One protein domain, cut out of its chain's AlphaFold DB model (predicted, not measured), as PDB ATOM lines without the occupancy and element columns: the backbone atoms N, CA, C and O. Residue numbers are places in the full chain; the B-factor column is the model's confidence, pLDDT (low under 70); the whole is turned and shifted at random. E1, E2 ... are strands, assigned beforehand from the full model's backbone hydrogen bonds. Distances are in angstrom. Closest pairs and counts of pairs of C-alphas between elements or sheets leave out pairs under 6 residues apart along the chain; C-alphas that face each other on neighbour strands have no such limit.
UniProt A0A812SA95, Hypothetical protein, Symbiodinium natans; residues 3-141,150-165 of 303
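Overview. This is residues 3 to 141 and 150 to 165 of the 303 residues of the protein "Hypothetical protein" of Symbiodinium natans (UniProt A0A812SA95). What is the overall picture? Two strongly twisted sheets follow one another along the longest axis, E1, E4 and E3 toward one end and E6, E7 and the first part of E5 toward the other, and they come near each other where E2 passes E3 and E4. Residues 132 to 141, in the link from E6 to E7 and just before the cut, stick out and stand free of the rest. What is it made of? The printed part has 155 residues with no named helix and seven named strands, E1 to E7 in order; its class is all strand, though 71 residues, under half, are in them. The antiparallel sheets run E1, E4, E3 and E2, E5, E7, E6. The whole is loose, with a radius of gyration of the C-alphas of 18.8 A, spanning 61 by 43 by 30 A.

Arrangement. How is the first sheet paired? E1, residues 3 to 10, is antiparallel to E4, residues 51 to 63, with N 3 and O 58 within hydrogen-bond range at 2.8 A. E3, residues 32 to 42, bends by 52 degrees at residue 36 and forms a hairpin with E4, N 39 and O 57 being 2.9 A apart. How is the second? E5, residues 77 to 90, is staggered: its residues 86 to 90 pair with E2, residues 23 to 27 (N 25 and O 88, 2.8 A), and 77 to 86 with E7, residues 155 to 164 (N 80 and O 160, 2.8 A). E7 also neighbours E6, residues 118 to 127, with N 121 and O 161 2.8 A apart. Where do the sheets meet? The closest C-alphas of E2 and E3, those of Val 23 and Ser 38, are 6.7 A apart.

Along the chain. Where are the anchors? E1 begins at C-alpha 3, (15.444, 78.559, -13.118), and E7 ends at C-alpha 164, (38.116, 85.419, -3.472). Which strands are longest from first to last C-alpha? E4 measures 36.9 A and E5 35.7 A.

Size, cuts and confidence. Is anything missing? Residues 142 to 149 are not printed, and C-alphas 141 and 150 are 16.6 A apart across the cut. Where is confidence low? The model's pLDDT is under 70 at residues 9 to 21, 46 to 47, 129 to 141 and 150 to 151.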
ATOM      1  N   CYS A   3      15.761  78.300 -11.720       79.00
ATOM      2  CA  CYS A   3      15.444  78.559 -13.118       79.00
ATOM      3  C   CYS A   3      14.016  79.070 -13.219       79.00
ATOM      4  O   CYS A   3      13.091  78.463 -12.678       79.00
ATOM      5  N   GLN A   4      13.851  80.175 -13.931       81.94
ATOM      6  CA  GLN A   4      12.555  80.685 -14.343       81.94
ATOM      7  C   GLN A   4      12.467  80.520 -15.852       81.94
ATOM      8  O   GLN A   4      13.395  80.895 -16.566       81.94
ATOM      9  N   TRP A   5      11.363  79.966 -16.332       78.38
ATOM     10  CA  TRP A   5      11.109  79.847 -17.763       78.38
ATOM     11  C   TRP A   5       9.740  80.396 -18.108       78.38
ATOM     12  O   TRP A   5       8.790  80.352 -17.320       78.38
ATOM     13  N   ALA A   6       9.663  80.881 -19.338       75.69
ATOM     14  CA  ALA A   6       8.426  81.180 -20.015       75.69
ATOM     15  C   ALA A   6       8.558  80.649 -21.440       75.69
ATOM     16  O   ALA A   6       9.511  80.990 -22.137       75.69
ATOM     17  N   PHE A   7       7.625  79.809 -21.865       71.56
ATOM     18  CA  PHE A   7       7.621  79.262 -23.218       71.56
ATOM     19  C   PHE A   7       6.204  79.252 -23.772       71.56
ATOM     20  O   PHE A   7       5.217  79.409 -23.047       71.56
ATOM     21  N   ARG A   8       6.107  79.135 -25.090       73.75
ATOM     22  CA  ARG A   8       4.842  79.117 -25.815       73.75
ATOM     23  C   ARG A   8       4.712  77.780 -26.518       73.75
ATOM     24  O   ARG A   8       5.667  77.328 -27.138       73.75
ATOM     25  N   THR A   9       3.547  77.159 -26.417       69.94
ATOM     26  CA  THR A   9       3.219  75.947 -27.175       69.94
ATOM     27  C   THR A   9       2.068  76.244 -28.116       69.94
ATOM     28  O   THR A   9       1.223  77.091 -27.818       69.94
ATOM     29  N   ASN A  10       2.007  75.519 -29.231       67.62
ATOM     30  CA  ASN A  10       0.814  75.511 -30.067       67.62
ATOM     31  C   ASN A  10      -0.380  74.997 -29.238       67.62
ATOM     32  O   ASN A  10      -0.201  74.149 -28.359       67.62
ATOM     33  N   ASN A  11      -1.573  75.540 -29.463       68.06
ATOM     34  CA  ASN A  11      -2.802  75.102 -28.814       68.06
ATOM     35  C   ASN A  11      -3.416  73.959 -29.638       68.06
ATOM     36  O   ASN A  11      -3.981  74.228 -30.697       68.06
ATOM     37  N   PRO A  12      -3.354  72.691 -29.187       59.84
ATOM     38  CA  PRO A  12      -3.906  71.578 -29.953       59.84
ATOM     39  C   PRO A  12      -5.447  71.527 -29.958       59.84
ATOM     40  O   PRO A  12      -6.000  70.580 -30.508       59.84
ATOM     41  N   ASN A  13      -6.154  72.496 -29.350       60.88
ATOM     42  CA  ASN A  13      -7.621  72.513 -29.200       60.88
ATOM     43  C   ASN A  13      -8.201  71.221 -28.588       60.88
ATOM     44  O   ASN A  13      -9.359  70.883 -28.818       60.88
ATOM     45  N   ASN A  14      -7.394  70.491 -27.815       56.53
ATOM     46  CA  ASN A  14      -7.779  69.234 -27.192       56.53
ATOM     47  C   ASN A  14      -7.887  69.447 -25.676       56.53
ATOM     48  O   ASN A  14      -6.923  69.886 -25.048       56.53
ATOM     49  N   ASP A  15      -9.046  69.134 -25.095       49.28
ATOM     50  CA  ASP A  15      -9.365  69.379 -23.676       49.28
ATOM     51  C   ASP A  15      -8.498  68.554 -22.700       49.28
ATOM     52  O   ASP A  15      -8.491  68.784 -21.489       49.28
ATOM     53  N   THR A  16      -7.720  67.594 -23.206       46.66
ATOM     54  CA  THR A  16      -6.781  66.780 -22.430       46.66
ATOM     55  C   THR A  16      -5.381  67.406 -22.421       46.66
ATOM     56  O   THR A  16      -4.441  66.932 -23.053       46.66
ATOM     57  N   GLU A  17      -5.213  68.466 -21.624       53.62
ATOM     58  CA  GLU A  17      -3.964  69.233 -21.414       53.62
ATOM     59  C   GLU A  17      -2.782  68.435 -20.788       53.62
ATOM     60  O   GLU A  17      -1.860  69.014 -20.212       53.62
ATOM     61  N   ILE A  18      -2.802  67.099 -20.812       53.06
ATOM     62  CA  ILE A  18      -1.923  66.242 -19.996       53.06
ATOM     63  C   ILE A  18      -0.550  66.026 -20.655       53.06
ATOM     64  O   ILE A  18       0.447  65.896 -19.946       53.06
ATOM     65  N   ILE A  19      -0.468  66.049 -21.989       53.00
ATOM     66  CA  ILE A  19       0.738  65.632 -22.734       53.00
ATOM     67  C   ILE A  19       1.931  66.581 -22.502       53.00
ATOM     68  O   ILE A  19       3.077  66.148 -22.537       53.00
ATOM     69  N   TYR A  20       1.681  67.852 -22.167       54.34
ATOM     70  CA  TYR A  20       2.734  68.855 -21.932       54.34
ATOM     71  C   TYR A  20       3.069  69.091 -20.450       54.34
ATOM     72  O   TYR A  20       3.755  70.056 -20.117       54.34
ATOM     73  N   ARG A  21       2.621  68.218 -19.536       63.75
ATOM     74  CA  ARG A  21       2.930  68.303 -18.092       63.75
ATOM     75  C   ARG A  21       4.237  67.596 -17.707       63.75
ATOM     76  O   ARG A  21       4.338  67.060 -16.606       63.75
ATOM     77  N   GLY A  22       5.221  67.572 -18.604       71.94
ATOM     78  CA  GLY A  22       6.551  67.056 -18.286       71.94
ATOM     79  C   GLY A  22       7.206  67.867 -17.166       71.94
ATOM     80  O   GLY A  22       6.969  69.070 -17.028       71.94
ATOM     81  N   VAL A  23       8.043  67.214 -16.363       79.75
ATOM     82  CA  VAL A  23       8.881  67.882 -15.373       79.75
ATOM     83  C   VAL A  23      10.159  68.356 -16.070       79.75
ATOM     84  O   VAL A  23      10.946  67.543 -16.550       79.75
ATOM     85  N   PRO A  24      10.395  69.664 -16.145       82.44
ATOM     86  CA  PRO A  24      11.590  70.207 -16.757       82.44
ATOM     87  C   PRO A  24      12.812  69.897 -15.893       82.44
ATOM     88  O   PRO A  24      12.819  70.078 -14.670       82.44
ATOM     89  N   GLY A  25      13.847  69.414 -16.564       81.81
ATOM     90  CA  GLY A  25      15.080  68.906 -15.996       81.81
ATOM     91  C   GLY A  25      16.302  69.605 -16.580       81.81
ATOM     92  O   GLY A  25      16.284  70.117 -17.697       81.81
ATOM     93  N   ILE A  26      17.390  69.577 -15.817       84.19
ATOM     94  CA  ILE A  26      18.723  69.958 -16.285       84.19
ATOM     95  C   ILE A  26      19.614  68.721 -16.206       84.19
ATOM     96  O   ILE A  26      19.481  67.909 -15.283       84.19
ATOM     97  N   ARG A  27      20.519  68.561 -17.169       82.56
ATOM     98  CA  ARG A  27      21.602  67.579 -17.107       82.56
ATOM     99  C   ARG A  27      22.936  68.289 -17.240       82.56
ATOM    100  O   ARG A  27      23.100  69.155 -18.089       82.56
ATOM    101  N   ILE A  28      23.870  67.912 -16.372       83.56
ATOM    102  CA  ILE A  28      25.252  68.382 -16.405       83.56
ATOM    103  C   ILE A  28      26.139  67.159 -16.149       83.56
ATOM    104  O   ILE A  28      26.084  66.601 -15.048       83.56
ATOM    105  N   PRO A  29      26.929  66.692 -17.128       75.62
ATOM    106  CA  PRO A  29      27.868  65.604 -16.899       75.62
ATOM    107  C   PRO A  29      28.879  65.985 -15.805       75.62
ATOM    108  O   PRO A  29      29.468  67.063 -15.824       75.62
ATOM    109  N   GLY A  30      29.073  65.090 -14.833       75.50
ATOM    110  CA  GLY A  30      30.015  65.283 -13.724       75.50
ATOM    111  C   GLY A  30      29.436  65.942 -12.466       75.50
ATOM    112  O   GLY A  30      30.160  66.067 -11.479       75.50
ATOM    113  N   LEU A  31      28.151  66.314 -12.463       82.12
ATOM    114  CA  LEU A  31      27.428  66.760 -11.268       82.12
ATOM    115  C   LEU A  31      26.190  65.891 -11.027       82.12
ATOM    116  O   LEU A  31      25.507  65.475 -11.960       82.12
ATOM    117  N   SER A  32      25.874  65.660  -9.756       83.00
ATOM    118  CA  SER A  32      24.584  65.114  -9.341       83.00
ATOM    119  C   SER A  32      23.549  66.233  -9.409       83.00
ATOM    120  O   SER A  32      23.687  67.250  -8.728       83.00
ATOM    121  N   VAL A  33      22.530  66.072 -10.256       83.19
ATOM    122  CA  VAL A  33      21.458  67.057 -10.439       83.19
ATOM    123  C   VAL A  33      20.157  66.468  -9.915       83.19
ATOM    124  O   VAL A  33      19.635  65.512 -10.483       83.19
ATOM    125  N   LYS A  34      19.607  67.072  -8.862       85.00
ATOM    126  CA  LYS A  34      18.282  66.731  -8.336       85.00
ATOM    127  C   LYS A  34      17.336  67.900  -8.537       85.00
ATOM    128  O   LYS A  34      17.635  69.031  -8.148       85.00
ATOM    129  N   VAL A  35      16.172  67.631  -9.115       84.44
ATOM    130  CA  VAL A  35      15.068  68.593  -9.100       84.44
ATOM    131  C   VAL A  35      14.545  68.616  -7.665       84.44
ATOM    132  O   VAL A  35      14.221  67.571  -7.121       84.44
ATOM    133  N   GLN A  36      14.506  69.764  -6.996       85.81
ATOM    134  CA  GLN A  36      13.902  69.874  -5.660       85.81
ATOM    135  C   GLN A  36      12.421  70.202  -5.777       85.81
ATOM    136  O   GLN A  36      11.576  69.560  -5.156       85.81
ATOM    137  N   GLU A  37      12.114  71.163  -6.633       85.81
ATOM    138  CA  GLU A  37      10.769  71.638  -6.878       85.81
ATOM    139  C   GLU A  37      10.641  72.027  -8.344       85.81
ATOM    140  O   GLU A  37      11.573  72.590  -8.918       85.81
ATOM    141  N   SER A  38       9.491  71.715  -8.932       84.75
ATOM    142  CA  SER A  38       9.114  72.153 -10.266       84.75
ATOM    143  C   SER A  38       7.653  72.557 -10.240       84.75
ATOM    144  O   SER A  38       6.786  71.768  -9.858       84.75
ATOM    145  N   ARG A  39       7.386  73.804 -10.620       84.06
ATOM    146  CA  ARG A  39       6.036  74.339 -10.766       84.06
ATOM    147  C   ARG A  39       5.901  74.899 -12.170       84.06
ATOM    148  O   ARG A  39       6.653  75.794 -12.547       84.06
ATOM    149  N   ILE A  40       4.932  74.393 -12.922       82.94
ATOM    150  CA  ILE A  40       4.543  74.920 -14.230       82.94
ATOM    151  C   ILE A  40       3.062  75.249 -14.172       82.94
ATOM    152  O   ILE A  40       2.263  74.467 -13.656       82.94
ATOM    153  N   TRP A  41       2.694  76.407 -14.703       81.44
ATOM    154  CA  TRP A  41       1.309  76.822 -14.817       81.44
ATOM    155  C   TRP A  41       1.063  77.552 -16.133       81.44
ATOM    156  O   TRP A  41       1.935  78.217 -16.702       81.44
ATOM    157  N   LYS A  42      -0.169  77.422 -16.612       81.44
ATOM    158  CA  LYS A  42      -0.681  78.152 -17.765       81.44
ATOM    159  C   LYS A  42      -0.934  79.601 -17.363       81.44
ATOM    160  O   LYS A  42      -1.565  79.860 -16.337       81.44
ATOM    161  N   VAL A  43      -0.455  80.549 -18.156       81.62
ATOM    162  CA  VAL A  43      -0.783  81.968 -17.978       81.62
ATOM    163  C   VAL A  43      -2.077  82.236 -18.735       81.62
ATOM    164  O   VAL A  43      -2.180  81.883 -19.903       81.62
ATOM    165  N   LEU A  44      -3.081  82.821 -18.081       79.81
ATOM    166  CA  LEU A  44      -4.371  83.104 -18.726       79.81
ATOM    167  C   LEU A  44      -4.293  84.319 -19.668       79.81
ATOM    168  O   LEU A  44      -4.975  84.357 -20.688       79.81
ATOM    169  N   GLU A  45      -3.423  85.279 -19.356       76.81
ATOM    170  CA  GLU A  45      -3.210  86.500 -20.135       76.81
ATOM    171  C   GLU A  45      -2.172  86.302 -21.254       76.81
ATOM    172  O   GLU A  45      -1.066  85.800 -21.027       76.81
ATOM    173  N   GLY A  46      -2.507  86.741 -22.473       68.69
ATOM    174  CA  GLY A  46      -1.624  86.645 -23.644       68.69
ATOM    175  C   GLY A  46      -1.695  85.316 -24.403       68.69
ATOM    176  O   GLY A  46      -0.840  85.066 -25.254       68.69
ATOM    177  N   ASN A  47      -2.699  84.482 -24.119       67.69
ATOM    178  CA  ASN A  47      -3.029  83.333 -24.960       67.69
ATOM    179  C   ASN A  47      -3.731  83.806 -26.237       67.69
ATOM    180  O   ASN A  47      -4.594  84.682 -26.193       67.69
ATOM    181  N   SER A  48      -3.369  83.207 -27.366       74.81
ATOM    182  CA  SER A  48      -4.110  83.345 -28.623       74.81
ATOM    183  C   SER A  48      -4.821  82.028 -28.929       74.81
ATOM    184  O   SER A  48      -4.500  81.007 -28.320       74.81
ATOM    185  N   ASN A  49      -5.743  82.020 -29.894       71.56
ATOM    186  CA  ASN A  49      -6.460  80.797 -30.279       71.56
ATOM    187  C   ASN A  49      -5.516  79.627 -30.607       71.56
ATOM    188  O   ASN A  49      -5.862  78.482 -30.339       71.56
ATOM    189  N   ASN A  50      -4.307  79.922 -31.094       72.50
ATOM    190  CA  ASN A  50      -3.331  78.920 -31.516       72.50
ATOM    191  C   ASN A  50      -2.131  78.809 -30.566       72.50
ATOM    192  O   ASN A  50      -1.253  77.997 -30.811       72.50
ATOM    193  N   ILE A  51      -2.023  79.626 -29.511       74.25
ATOM    194  CA  ILE A  51      -0.810  79.661 -28.679       74.25
ATOM    195  C   ILE A  51      -1.163  79.769 -27.204       74.25
ATOM    196  O   ILE A  51      -1.842  80.708 -26.785       74.25
ATOM    197  N   ILE A  52      -0.605  78.851 -26.418       75.38
ATOM    198  CA  ILE A  52      -0.674  78.857 -24.962       75.38
ATOM    199  C   ILE A  52       0.667  79.322 -24.401       75.38
ATOM    200  O   ILE A  52       1.721  78.799 -24.762       75.38
ATOM    201  N   LYS A  53       0.624  80.296 -23.492       80.44
ATOM    202  CA  LYS A  53       1.782  80.748 -22.729       80.44
ATOM    203  C   LYS A  53       1.888  79.973 -21.418       80.44
ATOM    204  O   LYS A  53       0.959  79.949 -20.608       80.44
ATOM    205  N   TRP A  54       3.065  79.416 -21.181       78.56
ATOM    206  CA  TRP A  54       3.424  78.717 -19.958       78.56
ATOM    207  C   TRP A  54       4.467  79.511 -19.199       78.56
ATOM    208  O   TRP A  54       5.414  80.020 -19.796       78.56
ATOM    209  N   ASN A  55       4.305  79.568 -17.882       84.19
ATOM    210  CA  ASN A  55       5.317  80.068 -16.968       84.19
ATOM    211  C   ASN A  55       5.637  78.983 -15.946       84.19
ATOM    212  O   ASN A  55       4.799  78.147 -15.606       84.19
ATOM    213  N   GLY A  56       6.850  79.018 -15.418       84.69
ATOM    214  CA  GLY A  56       7.198  78.124 -14.334       84.69
ATOM    215  C   GLY A  56       8.476  78.504 -13.618       84.69
ATOM    216  O   GLY A  56       9.210  79.417 -14.001       84.69
ATOM    217  N   THR A  57       8.714  77.799 -12.525       86.88
ATOM    218  CA  THR A  57       9.924  77.924 -11.724       86.88
ATOM    219  C   THR A  57      10.349  76.540 -11.274       86.88
ATOM    220  O   THR A  57       9.537  75.796 -10.720       86.88
ATOM    221  N   SER A  58      11.624  76.223 -11.485       85.56
ATOM    222  CA  SER A  58      12.247  75.029 -10.925       85.56
ATOM    223  C   SER A  58      13.471  75.363 -10.107       85.56
ATOM    224  O   SER A  58      14.266  76.246 -10.441       85.56
ATOM    225  N   ILE A  59      13.633  74.601  -9.036       87.50
ATOM    226  CA  ILE A  59      14.782  74.668  -8.148       87.50
ATOM    227  C   ILE A  59      15.571  73.382  -8.339       87.50
ATOM    228  O   ILE A  59      15.070  72.286  -8.090       87.50
ATOM    229  N   PHE A  60      16.817  73.530  -8.775       85.12
ATOM    230  CA  PHE A  60      17.749  72.429  -8.978       85.12
ATOM    231  C   PHE A  60      18.840  72.469  -7.911       85.12
ATOM    232  O   PHE A  60      19.489  73.506  -7.711       85.12
ATOM    233  N   LEU A  61      19.064  71.331  -7.263       86.81
ATOM    234  CA  LEU A  61      20.215  71.089  -6.407       86.81
ATOM    235  C   LEU A  61      21.298  70.407  -7.245       86.81
ATOM    236  O   LEU A  61      21.069  69.338  -7.807       86.81
ATOM    237  N   LEU A  62      22.450  71.065  -7.345       84.50
ATOM    238  CA  LEU A  62      23.619  70.579  -8.068       84.50
ATOM    239  C   LEU A  62      24.698  70.266  -7.035       84.50
ATOM    240  O   LEU A  62      25.138  71.170  -6.326       84.50
ATOM    241  N   GLU A  63      25.110  69.008  -6.948       86.31
ATOM    242  CA  GLU A  63      26.143  68.552  -6.021       86.31
ATOM    243  C   GLU A  63      27.320  67.965  -6.795       86.31
ATOM    244  O   GLU A  63      27.156  67.168  -7.719       86.31
ATOM    245  N   GLY A  64      28.529  68.347  -6.404       85.12
ATOM    246  CA  GLY A  64      29.748  67.775  -6.948       85.12
ATOM    247  C   GLY A  64      30.985  68.385  -6.317       85.12
ATOM    248  O   GLY A  64      30.916  69.369  -5.580       85.12
ATOM    249  N   PHE A  65      32.128  67.780  -6.620       83.75
ATOM    250  CA  PHE A  65      33.413  68.173  -6.063       83.75
ATOM    251  C   PHE A  65      34.395  68.442  -7.192       83.75
ATOM    252  O   PHE A  65      34.525  67.655  -8.127       83.75
ATOM    253  N   LYS A  66      35.110  69.560  -7.088       84.00
ATOM    254  CA  LYS A  66      36.200  69.905  -7.994       84.00
ATOM    255  C   LYS A  66      37.381  70.394  -7.177       84.00
ATOM    256  O   LYS A  66      37.222  71.221  -6.282       84.00
ATOM    257  N   MET A  67      38.561  69.869  -7.485       84.62
ATOM    258  CA  MET A  67      39.800  70.314  -6.859       84.62
ATOM    259  C   MET A  67      40.288  71.594  -7.536       84.62
ATOM    260  O   MET A  67      40.348  71.670  -8.765       84.62
ATOM    261  N   TYR A  68      40.667  72.580  -6.727       86.69
ATOM    262  CA  TYR A  68      41.243  73.838  -7.189       86.69
ATOM    263  C   TYR A  68      42.682  73.982  -6.709       86.69
ATOM    264  O   TYR A  68      43.025  73.604  -5.590       86.69
ATOM    265  N   GLN A  69      43.529  74.535  -7.574       89.00
ATOM    266  CA  GLN A  69      44.883  74.919  -7.199       89.00
ATOM    267  C   GLN A  69      44.842  76.306  -6.548       89.00
ATOM    268  O   GLN A  69      44.231  77.229  -7.087       89.00
ATOM    269  N   LEU A  70      45.492  76.438  -5.393       90.62
ATOM    270  CA  LEU A  70      45.493  77.628  -4.534       90.62
ATOM    271  C   LEU A  70      46.877  78.292  -4.482       90.62
ATOM    272  O   LEU A  70      47.242  78.905  -3.484       90.62
ATOM    273  N   LYS A  71      47.680  78.150  -5.547       89.00
ATOM    274  CA  LYS A  71      49.046  78.704  -5.601       89.00
ATOM    275  C   LYS A  71      49.057  80.213  -5.346       89.00
ATOM    276  O   LYS A  71      49.873  80.683  -4.562       89.00
ATOM    277  N   ASP A  72      48.090  80.931  -5.911       88.00
ATOM    278  CA  ASP A  72      48.005  82.396  -5.841       88.00
ATOM    279  C   ASP A  72      47.147  82.909  -4.671       88.00
ATOM    280  O   ASP A  72      46.730  84.066  -4.656       88.00
ATOM    281  N   PHE A  73      46.868  82.068  -3.669       90.00
ATOM    282  CA  PHE A  73      46.091  82.463  -2.491       90.00
ATOM    283  C   PHE A  73      46.725  83.674  -1.769       90.00
ATOM    284  O   PHE A  73      47.916  83.622  -1.430       90.00
ATOM    285  N   PRO A  74      45.967  84.756  -1.475       90.50
ATOM    286  CA  PRO A  74      44.499  84.875  -1.428       90.50
ATOM    287  C   PRO A  74      43.869  85.557  -2.659       90.50
ATOM    288  O   PRO A  74      42.722  85.999  -2.600       90.50
ATOM    289  N   PHE A  75      44.634  85.738  -3.733       89.19
ATOM    290  CA  PHE A  75      44.209  86.419  -4.957       89.19
ATOM    291  C   PHE A  75      43.752  85.441  -6.046       89.19
ATOM    292  O   PHE A  75      43.802  85.726  -7.242       89.19
ATOM    293  N   ASP A  76      43.340  84.256  -5.621       88.12
ATOM    294  CA  ASP A  76      42.908  83.174  -6.474       88.12
ATOM    295  C   ASP A  76      41.583  83.500  -7.177       88.12
ATOM    296  O   ASP A  76      40.636  84.049  -6.604       88.12
ATOM    297  N   ARG A  77      41.531  83.125  -8.458       88.94
ATOM    298  CA  ARG A  77      40.338  83.175  -9.301       88.94
ATOM    299  C   ARG A  77      40.101  81.794  -9.868       88.94
ATOM    300  O   ARG A  77      41.021  81.162 -10.391       88.94
ATOM    301  N   HIS A  78      38.860  81.336  -9.803       89.31
ATOM    302  CA  HIS A  78      38.503  80.006 -10.270       89.31
ATOM    303  C   HIS A  78      37.331  80.051 -11.229       89.31
ATOM    304  O   HIS A  78      36.460  80.917 -11.159       89.31
ATOM    305  N   VAL A  79      37.321  79.076 -12.136       88.75
ATOM    306  CA  VAL A  79      36.231  78.870 -13.083       88.75
ATOM    307  C   VAL A  79      35.605  77.506 -12.823       88.75
ATOM    308  O   VAL A  79      36.232  76.446 -12.995       88.75
ATOM    309  N   ILE A  80      34.346  77.534 -12.402       87.31
ATOM    310  CA  ILE A  80      33.481  76.365 -12.345       87.31
ATOM    311  C   ILE A  80      32.866  76.218 -13.737       87.31
ATOM    312  O   ILE A  80      31.930  76.927 -14.096       87.31
ATOM    313  N   ARG A  81      33.422  75.300 -14.525       86.31
ATOM    314  CA  ARG A  81      32.875  74.945 -15.835       86.31
ATOM    315  C   ARG A  81      31.732  73.963 -15.648       86.31
ATOM    316  O   ARG A  81      31.973  72.816 -15.270       86.31
ATOM    317  N   LEU A  82      30.516  74.421 -15.898       82.50
ATOM    318  CA  LEU A  82      29.337  73.585 -16.059       82.50
ATOM    319  C   LEU A  82      29.313  73.167 -17.534       82.50
ATOM    320  O   LEU A  82      28.692  73.809 -18.380       82.50
ATOM    321  N   GLN A  83      30.121  72.158 -17.858       75.56
ATOM    322  CA  GLN A  83      30.230  71.635 -19.219       75.56
ATOM    323  C   GLN A  83      28.893  71.021 -19.640       75.56
ATOM    324  O   GLN A  83      28.314  70.270 -18.861       75.56
ATOM    325  N   ASN A  84      28.456  71.293 -20.873       78.62
ATOM    326  CA  ASN A  84      27.283  70.681 -21.507       78.62
ATOM    327  C   ASN A  84      26.028  70.725 -20.620       78.62
ATOM    328  O   ASN A  84      25.513  69.688 -20.198       78.62
ATOM    329  N   LEU A  85      25.580  71.937 -20.284       85.25
ATOM    330  CA  LEU A  85      24.301  72.130 -19.623       85.25
ATOM    331  C   LEU A  85      23.187  71.923 -20.650       85.25
ATOM    332  O   LEU A  85      22.968  72.764 -21.525       85.25
ATOM    333  N   ASP A  86      22.487  70.804 -20.495       85.50
ATOM    334  CA  ASP A  86      21.408  70.377 -21.376       85.50
ATOM    335  C   ASP A  86      20.066  70.559 -20.655       85.50
ATOM    336  O   ASP A  86      19.873  70.073 -19.531       85.50
ATOM    337  N   PHE A  87      19.122  71.241 -21.303       84.06
ATOM    338  CA  PHE A  87      17.754  71.384 -20.803       84.06
ATOM    339  C   PHE A  87      16.847  70.327 -21.435       84.06
ATOM    340  O   PHE A  87      16.806  70.169 -22.656       84.06
ATOM    341  N   VAL A  88      16.121  69.577 -20.603       85.94
ATOM    342  CA  VAL A  88      15.381  68.379 -21.030       85.94
ATOM    343  C   VAL A  88      14.006  68.280 -20.373       85.94
ATOM    344  O   VAL A  88      13.807  68.744 -19.252       85.94
ATOM    345  N   TRP A  89      13.070  67.616 -21.041       83.81
ATOM    346  CA  TRP A  89      11.766  67.245 -20.504       83.81
ATOM    347  C   TRP A  89      11.785  65.817 -19.953       83.81
ATOM    348  O   TRP A  89      12.109  64.867 -20.667       83.81
ATOM    349  N   ARG A  90      11.418  65.659 -18.677       82.75
ATOM    350  CA  ARG A  90      11.301  64.361 -17.997       82.75
ATOM    351  C   ARG A  90       9.842  64.017 -17.734       82.75
ATOM    352  O   ARG A  90       9.018  64.914 -17.553       82.75
ATOM    353  N   SER A  91       9.517  62.729 -17.694       82.81
ATOM    354  CA  SER A  91       8.158  62.276 -17.372       82.81
ATOM    355  C   SER A  91       7.856  62.509 -15.893       82.81
ATOM    356  O   SER A  91       6.857  63.142 -15.556       82.81
ATOM    357  N   TYR A  92       8.774  62.090 -15.020       81.19
ATOM    358  CA  TYR A  92       8.718  62.347 -13.588       81.19
ATOM    359  C   TYR A  92       9.977  63.047 -13.080       81.19
ATOM    360  O   TYR A  92      11.020  63.117 -13.728       81.19
ATOM    361  N   LYS A  93       9.857  63.606 -11.876       78.19
ATOM    362  CA  LYS A  93      10.903  64.385 -11.204       78.19
ATOM    363  C   LYS A  93      12.198  63.595 -10.981       78.19
ATOM    364  O   LYS A  93      13.278  64.173 -11.087       78.19
ATOM    365  N   ASP A  94      12.059  62.310 -10.672       78.62
ATOM    366  CA  ASP A  94      13.153  61.426 -10.268       78.62
ATOM    367  C   ASP A  94      13.596  60.477 -11.396       78.62
ATOM    368  O   ASP A  94      14.430  59.607 -11.161       78.62
ATOM    369  N   ASP A  95      13.067  60.644 -12.614       80.69
ATOM    370  CA  ASP A  95      13.490  59.840 -13.762       80.69
ATOM    371  C   ASP A  95      14.892  60.252 -14.230       80.69
ATOM    372  O   ASP A  95      15.211  61.445 -14.335       80.69
ATOM    373  N   ASP A  96      15.710  59.252 -14.557       75.94
ATOM    374  CA  ASP A  96      17.034  59.438 -15.163       75.94
ATOM    375  C   ASP A  96      16.947  59.692 -16.677       75.94
ATOM    376  O   ASP A  96      17.784  60.404 -17.247       75.94
ATOM    377  N   ASP A  97      15.903  59.154 -17.313       82.19
ATOM    378  CA  ASP A  97      15.633  59.304 -18.736       82.19
ATOM    379  C   ASP A  97      14.795  60.554 -19.030       82.19
ATOM    380  O   ASP A  97      13.988  61.029 -18.226       82.19
ATOM    381  N   PHE A  98      14.998  61.103 -20.223       83.25
ATOM    382  CA  PHE A  98      14.227  62.221 -20.750       83.25
ATOM    383  C   PHE A  98      13.604  61.807 -22.078       83.25
ATOM    384  O   PHE A  98      14.175  60.995 -22.806       83.25
ATOM    385  N   PHE A  99      12.437  62.361 -22.393       82.19
ATOM    386  CA  PHE A  99      11.735  62.027 -23.631       82.19
ATOM    387  C   PHE A  99      11.933  63.082 -24.724       82.19
ATOM    388  O   PHE A  99      11.787  62.760 -25.898       82.19
ATOM    389  N   ASP A 100      12.274  64.322 -24.355       80.44
ATOM    390  CA  ASP A 100      12.496  65.408 -25.313       80.44
ATOM    391  C   ASP A 100      13.489  66.461 -24.784       80.44
ATOM    392  O   ASP A 100      13.670  66.619 -23.573       80.44
ATOM    393  N   SER A 101      14.152  67.182 -25.687       80.06
ATOM    394  CA  SER A 101      15.073  68.280 -25.364       80.06
ATOM    395  C   SER A 101      14.376  69.636 -25.464       80.06
ATOM    396  O   SER A 101      13.617  69.887 -26.397       80.06
ATOM    397  N   MET A 102      14.645  70.538 -24.523       79.88
ATOM    398  CA  MET A 102      14.038  71.867 -24.530       79.88
ATOM    399  C   MET A 102      14.743  72.772 -25.543       79.88
ATOM    400  O   MET A 102      15.948  72.993 -25.435       79.88
ATOM    401  N   LYS A 103      13.968  73.351 -26.466       79.56
ATOM    402  CA  LYS A 103      14.427  74.416 -27.369       79.56
ATOM    403  C   LYS A 103      14.453  75.753 -26.630       79.56
ATOM    404  O   LYS A 103      13.399  76.247 -26.223       79.56
ATOM    405  N   ILE A 104      15.640  76.330 -26.427       77.81
ATOM    406  CA  ILE A 104      15.810  77.598 -25.703       77.81
ATOM    407  C   ILE A 104      16.256  78.695 -26.659       77.81
ATOM    408  O   ILE A 104      17.298  78.594 -27.296       77.81
ATOM    409  N   VAL A 105      15.464  79.765 -26.692       77.25
ATOM    410  CA  VAL A 105      15.719  80.977 -27.488       77.25
ATOM    411  C   VAL A 105      16.486  82.023 -26.674       77.25
ATOM    412  O   VAL A 105      17.292  82.786 -27.192       77.25
ATOM    413  N   TRP A 106      16.236  82.076 -25.364       75.88
ATOM    414  CA  TRP A 106      16.813  83.092 -24.491       75.88
ATOM    415  C   TRP A 106      17.202  82.505 -23.140       75.88
ATOM    416  O   TRP A 106      16.377  81.888 -22.460       75.88
ATOM    417  N   LEU A 107      18.453  82.737 -22.738       79.62
ATOM    418  CA  LEU A 107      18.994  82.292 -21.460       79.62
ATOM    419  C   LEU A 107      19.716  83.448 -20.763       79.62
ATOM    420  O   LEU A 107      20.696  83.991 -21.270       79.62
ATOM    421  N   GLN A 108      19.252  83.789 -19.562       82.81
ATOM    422  CA  GLN A 108      19.938  84.711 -18.662       82.81
ATOM    423  C   GLN A 108      20.326  83.979 -17.383       82.81
ATOM    424  O   GLN A 108      19.497  83.329 -16.747       82.81
ATOM    425  N   ILE A 109      21.588  84.128 -16.983       82.38
ATOM    426  CA  ILE A 109      22.122  83.530 -15.762       82.38
ATOM    427  C   ILE A 109      22.621  84.643 -14.850       82.38
ATOM    428  O   ILE A 109      23.373  85.522 -15.262       82.38
ATOM    429  N   GLU A 110      22.212  84.584 -13.587       84.62
ATOM    430  CA  GLU A 110      22.719  85.445 -12.528       84.62
ATOM    431  C   GLU A 110      23.421  84.568 -11.486       84.62
ATOM    432  O   GLU A 110      22.816  83.670 -10.897       84.62
ATOM    433  N   SER A 111      24.714  84.803 -11.267       84.88
ATOM    434  CA  SER A 111      25.500  84.097 -10.258       84.88
ATOM    435  C   SER A 111      25.467  84.864  -8.933       84.88
ATOM    436  O   SER A 111      25.851  86.028  -8.851       84.88
ATOM    437  N   LYS A 112      25.014  84.199  -7.865       86.00
ATOM    438  CA  LYS A 112      25.051  84.714  -6.488       86.00
ATOM    439  C   LYS A 112      25.755  83.708  -5.594       86.00
ATOM    440  O   LYS A 112      25.427  82.524  -5.620       86.00
ATOM    441  N   SER A 113      26.718  84.181  -4.810       86.00
ATOM    442  CA  SER A 113      27.398  83.364  -3.807       86.00
ATOM    443  C   SER A 113      26.707  83.520  -2.457       86.00
ATOM    444  O   SER A 113      26.394  84.634  -2.043       86.00
ATOM    445  N   ILE A 114      26.487  82.398  -1.771       87.06
ATOM    446  CA  ILE A 114      26.054  82.370  -0.365       87.06
ATOM    447  C   ILE A 114      27.274  82.503   0.562       87.06
ATOM    448  O   ILE A 114      27.163  82.997   1.680       87.06
ATOM    449  N   LEU A 115      28.452  82.076   0.090       87.94
ATOM    450  CA  LEU A 115      29.696  82.150   0.845       87.94
ATOM    451  C   LEU A 115      30.246  83.583   0.776       87.94
ATOM    452  O   LEU A 115      30.548  84.049  -0.326       87.94
ATOM    453  N   PRO A 116      30.437  84.268   1.919       86.88
ATOM    454  CA  PRO A 116      30.884  85.663   1.939       86.88
ATOM    455  C   PRO A 116      32.329  85.835   1.451       86.88
ATOM    456  O   PRO A 116      32.715  86.919   1.023       86.88
ATOM    457  N   GLU A 117      33.128  84.769   1.501       87.25
ATOM    458  CA  GLU A 117      34.518  84.766   1.038       87.25
ATOM    459  C   GLU A 117      34.650  84.790  -0.486       87.25
ATOM    460  O   GLU A 117      35.714  85.135  -0.996       87.25
ATOM    461  N   TRP A 118      33.591  84.423  -1.211       89.06
ATOM    462  CA  TRP A 118      33.612  84.281  -2.660       89.06
ATOM    463  C   TRP A 118      32.665  85.277  -3.303       89.06
ATOM    464  O   TRP A 118      31.454  85.248  -3.084       89.06
ATOM    465  N   THR A 119      33.217  86.134  -4.147       89.19
ATOM    466  CA  THR A 119      32.461  87.056  -4.982       89.19
ATOM    467  C   THR A 119      32.343  86.470  -6.386       89.19
ATOM    468  O   THR A 119      33.368  86.201  -7.017       89.19
ATOM    469  N   PRO A 120      31.125  86.235  -6.898       88.88
ATOM    470  CA  PRO A 120      30.961  85.766  -8.262       88.88
ATOM    471  C   PRO A 120      31.332  86.884  -9.239       88.88
ATOM    472  O   PRO A 120      30.900  88.026  -9.089       88.88
ATOM    473  N   ALA A 121      32.112  86.539 -10.256       82.31
ATOM    474  CA  ALA A 121      32.231  87.337 -11.464       82.31
ATOM    475  C   ALA A 121      31.147  86.883 -12.459       82.31
ATOM    476  O   ALA A 121      30.653  85.752 -12.378       82.31
ATOM    477  N   GLY A 122      30.747  87.768 -13.379       78.88
ATOM    478  CA  GLY A 122      29.681  87.482 -14.346       78.88
ATOM    479  C   GLY A 122      29.912  86.143 -15.070       78.88
ATOM    480  O   GLY A 122      31.068  85.846 -15.415       78.88
ATOM    481  N   PRO A 123      28.867  85.314 -15.255       85.12
ATOM    482  CA  PRO A 123      28.998  84.024 -15.920       85.12
ATOM    483  C   PRO A 123      29.269  84.226 -17.412       85.12
ATOM    484  O   PRO A 123      28.696  85.124 -18.018       85.12
ATOM    485  N   LEU A 124      30.116  83.381 -17.995       85.25
ATOM    486  CA  LEU A 124      30.278  83.300 -19.446       85.25
ATOM    487  C   LEU A 124      29.368  82.188 -19.971       85.25
ATOM    488  O   LEU A 124      29.363  81.086 -19.417       85.25
ATOM    489  N   ILE A 125      28.598  82.484 -21.014       85.12
ATOM    490  CA  ILE A 125      27.645  81.551 -21.618       85.12
ATOM    491  C   ILE A 125      27.972  81.446 -23.101       85.12
ATOM    492  O   ILE A 125      28.021  82.456 -23.797       85.12
ATOM    493  N   GLU A 126      28.158  80.223 -23.584       83.62
ATOM    494  CA  GLU A 126      28.384  79.941 -24.998       83.62
ATOM    495  C   GLU A 126      27.400  78.854 -25.463       83.62
ATOM    496  O   GLU A 126      27.349  77.777 -24.858       83.62
ATOM    497  N   PRO A 127      26.587  79.099 -26.506       81.88
ATOM    498  CA  PRO A 127      25.750  78.057 -27.085       81.88
ATOM    499  C   PRO A 127      26.640  77.053 -27.831       81.88
ATOM    500  O   PRO A 127      27.477  77.433 -28.651       81.88
ATOM    501  N   LEU A 128      26.472  75.760 -27.537       75.81
ATOM    502  CA  LEU A 128      27.275  74.690 -28.150       75.81
ATOM    503  C   LEU A 128      26.764  74.288 -29.536       75.81
ATOM    504  O   LEU A 128      27.508  73.722 -30.333       75.81
ATOM    505  N   GLN A 129      25.500  74.580 -29.828       66.94
ATOM    506  CA  GLN A 129      24.899  74.350 -31.131       66.94
ATOM    507  C   GLN A 129      25.120  75.596 -31.992       66.94
ATOM    508  O   GLN A 129      24.260  76.462 -32.084       66.94
ATOM    509  N   LYS A 130      26.309  75.714 -32.589       55.88
ATOM    510  CA  LYS A 130      26.489  76.598 -33.743       55.88
ATOM    511  C   LYS A 130      26.038  75.810 -34.963       55.88
ATOM    512  O   LYS A 130      26.658  74.800 -35.285       55.88
ATOM    513  N   VAL A 131      24.956  76.237 -35.606       54.19
ATOM    514  CA  VAL A 131      24.656  75.781 -36.965       54.19
ATOM    515  C   VAL A 131      25.811  76.274 -37.836       54.19
ATOM    516  O   VAL A 131      25.962  77.475 -38.053       54.19
ATOM    517  N   ASP A 132      26.704  75.369 -38.238       52.59
ATOM    518  CA  ASP A 132      27.786  75.708 -39.159       52.59
ATOM    519  C   ASP A 132      27.207  75.700 -40.574       52.59
ATOM    520  O   ASP A 132      27.092  74.659 -41.219       52.59
ATOM    521  N   TRP A 133      26.789  76.875 -41.045       53.56
ATOM    522  CA  TRP A 133      26.194  77.058 -42.372       53.56
ATOM    523  C   TRP A 133      27.137  76.673 -43.532       53.56
ATOM    524  O   TRP A 133      26.713  76.658 -44.684       53.56
ATOM    525  N   ASN A 134      28.405  76.357 -43.239       56.75
ATOM    526  CA  ASN A 134      29.402  75.897 -44.205       56.75
ATOM    527  C   ASN A 134      29.556  74.363 -44.280       56.75
ATOM    528  O   ASN A 134      30.340  73.895 -45.108       56.75
ATOM    529  N   ASP A 135      28.859  73.577 -43.448       54.44
ATOM    530  CA  ASP A 135      28.917  72.109 -43.497       54.44
ATOM    531  C   ASP A 135      27.957  71.556 -44.581       54.44
ATOM    532  O   ASP A 135      26.736  71.695 -44.451       54.44
ATOM    533  N   PRO A 136      28.454  70.902 -45.656       55.25
ATOM    534  CA  PRO A 136      27.610  70.423 -46.755       55.25
ATOM    535  C   PRO A 136      26.573  69.362 -46.341       55.25
ATOM    536  O   PRO A 136      25.617  69.120 -47.084       55.25
ATOM    537  N   GLN A 137      26.745  68.712 -45.183       53.16
ATOM    538  CA  GLN A 137      25.783  67.734 -44.656       53.16
ATOM    539  C   GLN A 137      24.597  68.373 -43.920       53.16
ATOM    540  O   GLN A 137      23.524  67.770 -43.887       53.16
ATOM    541  N   ALA A 138      24.738  69.594 -43.390       49.34
ATOM    542  CA  ALA A 138      23.636  70.300 -42.726       49.34
ATOM    543  C   ALA A 138      22.526  70.680 -43.724       49.34
ATOM    544  O   ALA A 138      21.342  70.584 -43.413       49.34
ATOM    545  N   SER A 139      22.906  70.994 -44.965       47.66
ATOM    546  CA  SER A 139      21.998  71.316 -46.075       47.66
ATOM    547  C   SER A 139      21.190  70.134 -46.639       47.66
ATOM    548  O   SER A 139      20.379  70.339 -47.537       47.66
ATOM    549  N   GLN A 140      21.397  68.899 -46.161       49.28
ATOM    550  CA  GLN A 140      20.688  67.705 -46.661       49.28
ATOM    551  C   GLN A 140      19.634  67.141 -45.694       49.28
ATOM    552  O   GLN A 140      18.936  66.193 -46.050       49.28
ATOM    553  N   LEU A 141      19.499  67.705 -44.488       49.78
ATOM    554  CA  LEU A 141      18.579  67.210 -43.453       49.78
ATOM    555  C   LEU A 141      17.194  67.875 -43.453       49.78
ATOM    556  O   LEU A 141      16.334  67.446 -42.688       49.78
ATOM    557  N   ALA A 150      13.388  79.671 -35.732       52.41
ATOM    558  CA  ALA A 150      13.975  80.662 -34.844       52.41
ATOM    559  C   ALA A 150      15.205  80.055 -34.166       52.41
ATOM    560  O   ALA A 150      15.082  78.983 -33.574       52.41
ATOM    561  N   ASP A 151      16.349  80.735 -34.249       68.44
ATOM    562  CA  ASP A 151      17.615  80.241 -33.718       68.44
ATOM    563  C   ASP A 151      17.434  79.795 -32.254       68.44
ATOM    564  O   ASP A 151      17.096  80.567 -31.351       68.44
ATOM    565  N   PHE A 152      17.564  78.486 -32.028       73.94
ATOM    566  CA  PHE A 152      17.371  77.860 -30.726       73.94
ATOM    567  C   PHE A 152      18.593  77.017 -30.377       73.94
ATOM    568  O   PHE A 152      19.207  76.380 -31.232       73.94
ATOM    569  N   ALA A 153      18.931  76.974 -29.092       80.25
ATOM    570  CA  ALA A 153      19.986  76.115 -28.578       80.25
ATOM    571  C   ALA A 153      19.443  75.231 -27.456       80.25
ATOM    572  O   ALA A 153      18.720  75.688 -26.573       80.25
ATOM    573  N   ASN A 154      19.830  73.956 -27.469       79.62
ATOM    574  CA  ASN A 154      19.429  73.004 -26.425       79.62
ATOM    575  C   ASN A 154      20.556  72.771 -25.405       79.62
ATOM    576  O   ASN A 154      20.314  72.259 -24.309       79.62
ATOM    577  N   LYS A 155      21.788  73.139 -25.781       84.44
ATOM    578  CA  LYS A 155      23.023  72.875 -25.039       84.44
ATOM    579  C   LYS A 155      23.844  74.141 -24.867       84.44
ATOM    580  O   LYS A 155      24.151  74.829 -25.845       84.44
ATOM    581  N   PHE A 156      24.266  74.393 -23.635       86.31
ATOM    582  CA  PHE A 156      25.061  75.563 -23.278       86.31
ATOM    583  C   PHE A 156      26.330  75.149 -22.541       86.31
ATOM    584  O   PHE A 156      26.309  74.300 -21.651       86.31
ATOM    585  N   GLN A 157      27.444  75.784 -22.880       87.62
ATOM    586  CA  GLN A 157      28.641  75.775 -22.059       87.62
ATOM    587  C   GLN A 157      28.586  76.992 -21.136       87.62
ATOM    588  O   GLN A 157      28.546  78.130 -21.602       87.62
ATOM    589  N   ILE A 158      28.538  76.747 -19.826       86.88
ATOM    590  CA  ILE A 158      28.431  77.812 -18.824       86.88
ATOM    591  C   ILE A 158      29.657  77.778 -17.925       86.88
ATOM    592  O   ILE A 158      29.881  76.828 -17.174       86.88
ATOM    593  N   ASP A 159      30.413  78.864 -17.948       89.00
ATOM    594  CA  ASP A 159      31.606  79.046 -17.139       89.00
ATOM    595  C   ASP A 159      31.302  80.066 -16.033       89.00
ATOM    596  O   ASP A 159      31.264  81.281 -16.246       89.00
ATOM    597  N   LEU A 160      31.072  79.564 -14.816       87.62
ATOM    598  CA  LEU A 160      30.872  80.408 -13.641       87.62
ATOM    599  C   LEU A 160      32.233  80.832 -13.097       87.62
ATOM    600  O   LEU A 160      33.027  80.006 -12.639       87.62
ATOM    601  N   ARG A 161      32.501  82.133 -13.125       89.38
ATOM    602  CA  ARG A 161      33.738  82.710 -12.601       89.38
ATOM    603  C   ARG A 161      33.526  83.135 -11.153       89.38
ATOM    604  O   ARG A 161      32.544  83.798 -10.837       89.38
ATOM    605  N   ILE A 162      34.448  82.766 -10.276       90.00
ATOM    606  CA  ILE A 162      34.444  83.166  -8.868       90.00
ATOM    607  C   ILE A 162      35.804  83.746  -8.492       90.00
ATOM    608  O   ILE A 162      36.849  83.291  -8.962       90.00
ATOM    609  N   GLU A 163      35.782  84.762  -7.641       90.25
ATOM    610  CA  GLU A 163      36.961  85.437  -7.111       90.25
ATOM    611  C   GLU A 163      36.892  85.463  -5.587       90.25
ATOM    612  O   GLU A 163      35.814  85.614  -5.008       90.25
ATOM    613  N   ARG A 164      38.040  85.312  -4.926       89.69
ATOM    614  CA  ARG A 164      38.116  85.419  -3.472       89.69
ATOM    615  C   ARG A 164      38.121  86.878  -3.015       89.69
ATOM    616  O   ARG A 164      38.824  87.736  -3.556       89.69
ATOM    617  N   ALA A 165      37.410  87.153  -1.926       90.06
ATOM    618  CA  ALA A 165      37.440  88.421  -1.209       90.06
ATOM    619  C   ALA A 165      38.785  88.624  -0.468       90.06
ATOM    620  O   ALA A 165      38.893  88.504   0.751       90.06
TER     621      ALA A 165